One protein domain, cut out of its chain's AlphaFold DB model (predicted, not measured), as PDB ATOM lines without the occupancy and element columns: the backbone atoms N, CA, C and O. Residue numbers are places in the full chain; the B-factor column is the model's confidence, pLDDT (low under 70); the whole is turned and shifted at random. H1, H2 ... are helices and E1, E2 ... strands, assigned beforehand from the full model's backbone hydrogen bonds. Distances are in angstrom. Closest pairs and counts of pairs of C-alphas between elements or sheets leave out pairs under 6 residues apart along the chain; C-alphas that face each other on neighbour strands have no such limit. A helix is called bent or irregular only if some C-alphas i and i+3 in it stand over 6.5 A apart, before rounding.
ATOM      1  N   PRO A  23     -24.413  40.324 -21.274       86.94
ATOM      2  CA  PRO A  23     -24.711  39.758 -22.580       86.94
ATOM      3  C   PRO A  23     -24.366  38.264 -22.590       86.94
ATOM      4  O   PRO A  23     -23.408  37.816 -21.952       86.94
ATOM      5  N   SER A  24     -25.128  37.477 -23.340       85.88
ATOM      6  CA  SER A  24     -24.793  36.078 -23.588       85.88
ATOM      7  C   SER A  24     -23.545  35.964 -24.471       85.88
ATOM      8  O   SER A  24     -23.289  36.801 -25.338       85.88
ATOM      9  N   ALA A  25     -22.791  34.870 -24.324       80.62
ATOM     10  CA  ALA A  25     -21.630  34.597 -25.177       80.62
ATOM     11  C   ALA A  25     -21.986  34.585 -26.680       80.62
ATOM     12  O   ALA A  25     -21.175  34.980 -27.515       80.62
ATOM     13  N   ALA A  26     -23.211  34.171 -27.029       85.88
ATOM     14  CA  ALA A  26     -23.704  34.187 -28.405       85.88
ATOM     15  C   ALA A  26     -23.909  35.615 -28.938       85.88
ATOM     16  O   ALA A  26     -23.535  35.891 -30.075       85.88
ATOM     17  N   GLU A  27     -24.453  36.525 -28.123       91.00
ATOM     18  CA  GLU A  27     -24.603  37.942 -28.484       91.00
ATOM     19  C   GLU A  27     -23.241  38.614 -28.671       91.00
ATOM     20  O   GLU A  27     -23.041  39.329 -29.654       91.00
ATOM     21  N   VAL A  28     -22.279  38.329 -27.787       90.25
ATOM     22  CA  VAL A  28     -20.916  38.865 -27.911       90.25
ATOM     23  C   VAL A  28     -20.225  38.318 -29.160       90.25
ATOM     24  O   VAL A  28     -19.691  39.096 -29.946       90.25
ATOM     25  N   ALA A  29     -20.283  37.008 -29.412       83.31
ATOM     26  CA  ALA A  29     -19.691  36.413 -30.612       83.31
ATOM     27  C   ALA A  29     -20.316  36.962 -31.910       83.31
ATOM     28  O   ALA A  29     -19.594  37.260 -32.865       83.31
ATOM     29  N   ALA A  30     -21.642  37.143 -31.933       88.06
ATOM     30  CA  ALA A  30     -22.356  37.722 -33.070       88.06
ATOM     31  C   ALA A  30     -21.978  39.190 -33.330       88.06
ATOM     32  O   ALA A  30     -22.022  39.626 -34.478       88.06
ATOM     33  N   ALA A  31     -21.584  39.939 -32.294       89.69
ATOM     34  CA  ALA A  31     -21.096  41.312 -32.421       89.69
ATOM     35  C   ALA A  31     -19.613  41.387 -32.833       89.69
ATOM     36  O   ALA A  31     -19.239  42.248 -33.629       89.69
ATOM     37  N   VAL A  32     -18.771  40.484 -32.316       88.19
ATOM     38  CA  VAL A  32     -17.324  40.467 -32.591       88.19
ATOM     39  C   VAL A  32     -17.033  40.106 -34.045       88.19
ATOM     40  O   VAL A  32     -16.212  40.769 -34.669       88.19
ATOM     41  N   GLY A  33     -17.711  39.097 -34.604       81.44
ATOM     42  CA  GLY A  33     -17.469  38.638 -35.979       81.44
ATOM     43  C   GLY A  33     -17.461  39.783 -37.007       81.44
ATOM     44  O   GLY A  33     -16.419  40.019 -37.619       81.44
ATOM     45  N   PRO A  34     -18.554  40.562 -37.122       86.94
ATOM     46  CA  PRO A  34     -18.628  41.715 -38.020       86.94
ATOM     47  C   PRO A  34     -17.621  42.826 -37.706       86.94
ATOM     48  O   PRO A  34     -17.129  43.481 -38.620       86.94
ATOM     49  N   ALA A  35     -17.281  43.050 -36.432       82.88
ATOM     50  CA  ALA A  35     -16.289  44.060 -36.046       82.88
ATOM     51  C   ALA A  35     -14.866  43.710 -36.522       82.88
ATOM     52  O   ALA A  35     -14.012  44.588 -36.642       82.88
ATOM     53  N   LEU A  36     -14.610  42.429 -36.798       82.31
ATOM     54  CA  LEU A  36     -13.347  41.939 -37.343       82.31
ATOM     55  C   LEU A  36     -13.378  41.796 -38.877       82.31
ATOM     56  O   LEU A  36     -12.344  41.479 -39.483       82.31
ATOM     57  N   ASP A  37     -14.524  42.016 -39.524       79.56
ATOM     58  CA  ASP A  37     -14.627  42.004 -40.982       79.56
ATOM     59  C   ASP A  37     -13.874  43.207 -41.574       79.56
ATOM     60  O   ASP A  37     -13.926  44.325 -41.071       79.56
ATOM     61  N   GLY A  38     -13.100  42.979 -42.638       68.00
ATOM     62  CA  GLY A  38     -12.255  44.014 -43.253       68.00
ATOM     63  C   GLY A  38     -10.907  44.261 -42.560       68.00
ATOM     64  O   GLY A  38     -10.039  44.900 -43.153       68.00
ATOM     65  N   ALA A  39     -10.663  43.698 -41.371       67.50
ATOM     66  CA  ALA A  39      -9.335  43.713 -40.758       67.50
ATOM     67  C   ALA A  39      -8.386  42.780 -41.531       67.50
ATOM     68  O   ALA A  39      -8.400  41.557 -41.345       67.50
ATOM     69  N   SER A  40      -7.550  43.349 -42.404       63.69
ATOM     70  CA  SER A  40      -6.478  42.637 -43.106       63.69
ATOM     71  C   SER A  40      -5.347  42.289 -42.132       63.69
ATOM     72  O   SER A  40      -4.310  42.946 -42.095       63.69
ATOM     73  N   ALA A  41      -5.566  41.272 -41.301       67.31
ATOM     74  CA  ALA A  41      -4.594  40.801 -40.325       67.31
ATOM     75  C   ALA A  41      -4.175  39.367 -40.660       67.31
ATOM     76  O   ALA A  41      -5.023  38.489 -40.811       67.31
ATOM     77  N   GLY A  42      -2.864  39.123 -40.747       76.31
ATOM     78  CA  GLY A  42      -2.329  37.771 -40.944       76.31
ATOM     79  C   GLY A  42      -2.593  36.841 -39.753       76.31
ATOM     80  O   GLY A  42      -2.619  35.625 -39.920       76.31
ATOM     81  N   ARG A  43      -2.807  37.409 -38.558       87.12
ATOM     82  CA  ARG A  43      -3.227  36.728 -37.325       87.12
ATOM     83  C   ARG A  43      -4.093  37.661 -36.484       87.12
ATOM     84  O   ARG A  43      -3.923  38.876 -36.556       87.12
ATOM     85  N   ARG A  44      -4.983  37.093 -35.674       87.62
ATOM     86  CA  ARG A  44      -5.834  37.825 -34.729       87.62
ATOM     87  C   ARG A  44      -5.699  37.192 -33.353       87.62
ATOM     88  O   ARG A  44      -5.509  35.987 -33.254       87.62
ATOM     89  N   SER A  45      -5.776  38.024 -32.330       88.56
ATOM     90  CA  SER A  45      -5.925  37.609 -30.945       88.56
ATOM     91  C   SER A  45      -6.947  38.559 -30.334       88.56
ATOM     92  O   SER A  45      -6.830  39.775 -30.514       88.56
ATOM     93  N   VAL A  46      -7.996  38.016 -29.722       88.88
ATOM     94  CA  VAL A  46      -9.174  38.772 -29.284       88.88
ATOM     95  C   VAL A  46      -9.599  38.288 -27.908       88.88
ATOM     96  O   VAL A  46      -9.750  37.090 -27.682       88.88
ATOM     97  N   LEU A  47      -9.850  39.244 -27.021       87.38
ATOM     98  CA  LEU A  47     -10.511  39.037 -25.745       87.38
ATOM     99  C   LEU A  47     -11.585  40.113 -25.590       87.38
ATOM    100  O   LEU A  47     -11.305  41.304 -25.729       87.38
ATOM    101  N   VAL A  48     -12.803  39.688 -25.279       88.56
ATOM    102  CA  VAL A  48     -13.865  40.550 -24.760       88.56
ATOM    103  C   VAL A  48     -14.167  40.067 -23.357       88.56
ATOM    104  O   VAL A  48     -14.451  38.887 -23.171       88.56
ATOM    105  N   ALA A  49     -14.115  40.965 -22.381       85.00
ATOM    106  CA  ALA A  49     -14.369  40.654 -20.985       85.00
ATOM    107  C   ALA A  49     -15.435  41.583 -20.405       85.00
ATOM    108  O   ALA A  49     -15.615  42.714 -20.861       85.00
ATOM    109  N   ASP A  50     -16.125  41.100 -19.380       82.69
ATOM    110  CA  ASP A  50     -16.992  41.924 -18.557       82.69
ATOM    111  C   ASP A  50     -16.156  42.942 -17.765       82.69
ATOM    112  O   ASP A  50     -15.199  42.586 -17.077       82.69
ATOM    113  N   ALA A  51     -16.513  44.223 -17.853       80.06
ATOM    114  CA  ALA A  51     -15.707  45.307 -17.294       80.06
ATOM    115  C   ALA A  51     -15.719  45.369 -15.754       80.06
ATOM    116  O   ALA A  51     -14.856  46.028 -15.175       80.06
ATOM    117  N   LEU A  52     -16.692  44.728 -15.091       81.06
ATOM    118  CA  LEU A  52     -16.812  44.708 -13.628       81.06
ATOM    119  C   LEU A  52     -16.066  43.534 -12.999       81.06
ATOM    120  O   LEU A  52     -15.419  43.680 -11.964       81.06
ATOM    121  N   THR A  53     -16.216  42.356 -13.597       77.06
ATOM    122  CA  THR A  53     -15.708  41.090 -13.061       77.06
ATOM    123  C   THR A  53     -14.397  40.662 -13.711       77.06
ATOM    124  O   THR A  53     -13.680  39.833 -13.152       77.06
ATOM    125  N   GLY A  54     -14.088  41.190 -14.899       78.50
ATOM    126  CA  GLY A  54     -12.998  40.714 -15.744       78.50
ATOM    127  C   GLY A  54     -13.234  39.319 -16.324       78.50
ATOM    128  O   GLY A  54     -12.294  38.728 -16.853       78.50
ATOM    129  N   ALA A  55     -14.449  38.768 -16.212       81.81
ATOM    130  CA  ALA A  55     -14.769  37.453 -16.752       81.81
ATOM    131  C   ALA A  55     -14.779  37.492 -18.291       81.81
ATOM    132  O   ALA A  55     -15.398  38.394 -18.864       81.81
ATOM    133  N   PRO A  56     -14.133  36.534 -18.977       84.75
ATOM    134  CA  PRO A  56     -14.154  36.481 -20.431       84.75
ATOM    135  C   PRO A  56     -15.573  36.196 -20.943       84.75
ATOM    136  O   PRO A  56     -16.272  35.309 -20.453       84.75
ATOM    137  N   LEU A  57     -15.986  36.962 -21.950       87.06
ATOM    138  CA  LEU A  57     -17.250  36.828 -22.678       87.06
ATOM    139  C   LEU A  57     -17.033  36.285 -24.098       87.06
ATOM    140  O   LEU A  57     -17.917  35.634 -24.655       87.06
ATOM    141  N   HIS A  58     -15.863  36.551 -24.684       88.00
ATOM    142  CA  HIS A  58     -15.423  35.989 -25.957       88.00
ATOM    143  C   HIS A  58     -13.897  35.949 -26.024       88.00
ATOM    144  O   HIS A  58     -13.234  36.908 -25.628       88.00
ATOM    145  N   GLU A  59     -13.352  34.868 -26.572       88.75
ATOM    146  CA  GLU A  59     -11.913  34.656 -26.710       88.75
ATOM    147  C   GLU A  59     -11.592  34.055 -28.079       88.75
ATOM    148  O   GLU A  59     -12.259  33.131 -28.546       88.75
ATOM    149  N   GLN A  60     -10.530  34.560 -28.700       87.94
ATOM    150  CA  GLN A  60      -9.904  33.983 -29.882       87.94
ATOM    151  C   GLN A  60      -8.388  34.094 -29.719       87.94
ATOM    152  O   GLN A  60      -7.850  35.198 -29.724       87.94
ATOM    153  N   ASP A  61      -7.701  32.958 -29.585       87.94
ATOM    154  CA  ASP A  61      -6.250  32.889 -29.369       87.94
ATOM    155  C   ASP A  61      -5.734  33.866 -28.282       87.94
ATOM    156  O   ASP A  61      -4.756  34.576 -28.539       87.94
ATOM    157  N   PRO A  62      -6.368  33.967 -27.094       84.69
ATOM    158  CA  PRO A  62      -6.182  35.101 -26.179       84.69
ATOM    159  C   PRO A  62      -4.769  35.175 -25.574       84.69
ATOM    160  O   PRO A  62      -4.292  36.258 -25.259       84.69
ATOM    161  N   ASP A  63      -4.045  34.054 -25.508       84.31
ATOM    162  CA  ASP A  63      -2.649  33.997 -25.044       84.31
ATOM    163  C   ASP A  63      -1.620  34.321 -26.140       84.31
ATOM    164  O   ASP A  63      -0.411  34.366 -25.898       84.31
ATOM    165  N   THR A  64      -2.065  34.533 -27.382       88.25
ATOM    166  CA  THR A  64      -1.155  34.887 -28.470       88.25
ATOM    167  C   THR A  64      -0.696  36.330 -28.323       88.25
ATOM    168  O   THR A  64      -1.423  37.271 -28.639       88.25
ATOM    169  N   ALA A  65       0.573  36.505 -27.970       90.00
ATOM    170  CA  ALA A  65       1.202  37.813 -27.979       90.00
ATOM    171  C   ALA A  65       1.430  38.327 -29.413       90.00
ATOM    172  O   ALA A  65       2.098  37.680 -30.229       90.00
TER     173      ALA A  65
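Overview. This is residues 23 to 65 of the 378 residues of an uncharacterized protein of Kocuria sp. CNJ-770 (UniProt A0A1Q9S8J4). A two-stranded hairpin, E1 and E2, has a single helix, H1, packed over one face, nearer to E2 than to E1. The stretch from H1 to E1 makes a wide loop, and its residues 37 to 42 stick out; the tail, residues 61 to 65, runs off from the end of E2 away from H1. The printed part has 43 residues, with one named helix and then two named strands along the chain, in the order H1, E1, E2; the sheet has the order E1, E2 and is antiparallel. The class is mixed, helices and strands, with under half of the residues in named elements. The whole is only just compact, close to loose, with a radius of gyration of the C-alphas of 11.0 A, and it spans 31 by 23 by 13 A.

Along the chain. Begin with the sheet. Find C-alpha 46 at (-9.174, 38.772, -29.284); from there E1, residues 46 to 49, runs 10.0 A to C-alpha 49. E2, residues 56 to 60, runs 10.7 A and ends with C-alpha 60 at (-9.904, 33.983, -29.882). Then go back to C-alpha 25 at (-21.630, 34.597, -25.177), where H1 begins; it holds residues 25 to 35 and is 15.4 A long from first to last C-alpha. H1 is neither bent nor irregular, but only just: C-alphas 31 and 34 are 6.1 A apart.

Arrangement. E1 and E2 form a hairpin, antiparallel, with 177 degrees between their directions. Look at C-alphas 47 and 59, which face each other at 4.7 A. Between the strands, N 46 and O 60 are within hydrogen-bond range at 2.8 A, and so are N 57 and O 48 at 2.7 A. From the sheet, look outward to H1. Its closest C-alphas to E2 are those of Ala 25 and Leu 57, 5.5 A apart, and 5 pairs of C-alphas are within 8 A. Its closest C-alphas to E1 are those of Val 28 and Val 48, 7.9 A apart. In the backbone of H1, 5 of 7 O i to N i+4 pairs are within hydrogen-bond range.

Size, cuts and confidence. The two C-alphas farthest apart are those of Gly 42 and Leu 52, at 31.7 A. The printed part has no cut. The link from H1 to E1, 10 residues, and the link from E1 to E2, 6 residues, are both short. Residues 37 to 42 of the first link stand free. The mean pLDDT of the printed part is 83.5; look for values under 70 at residues 38 to 41, where the model's confidence is low.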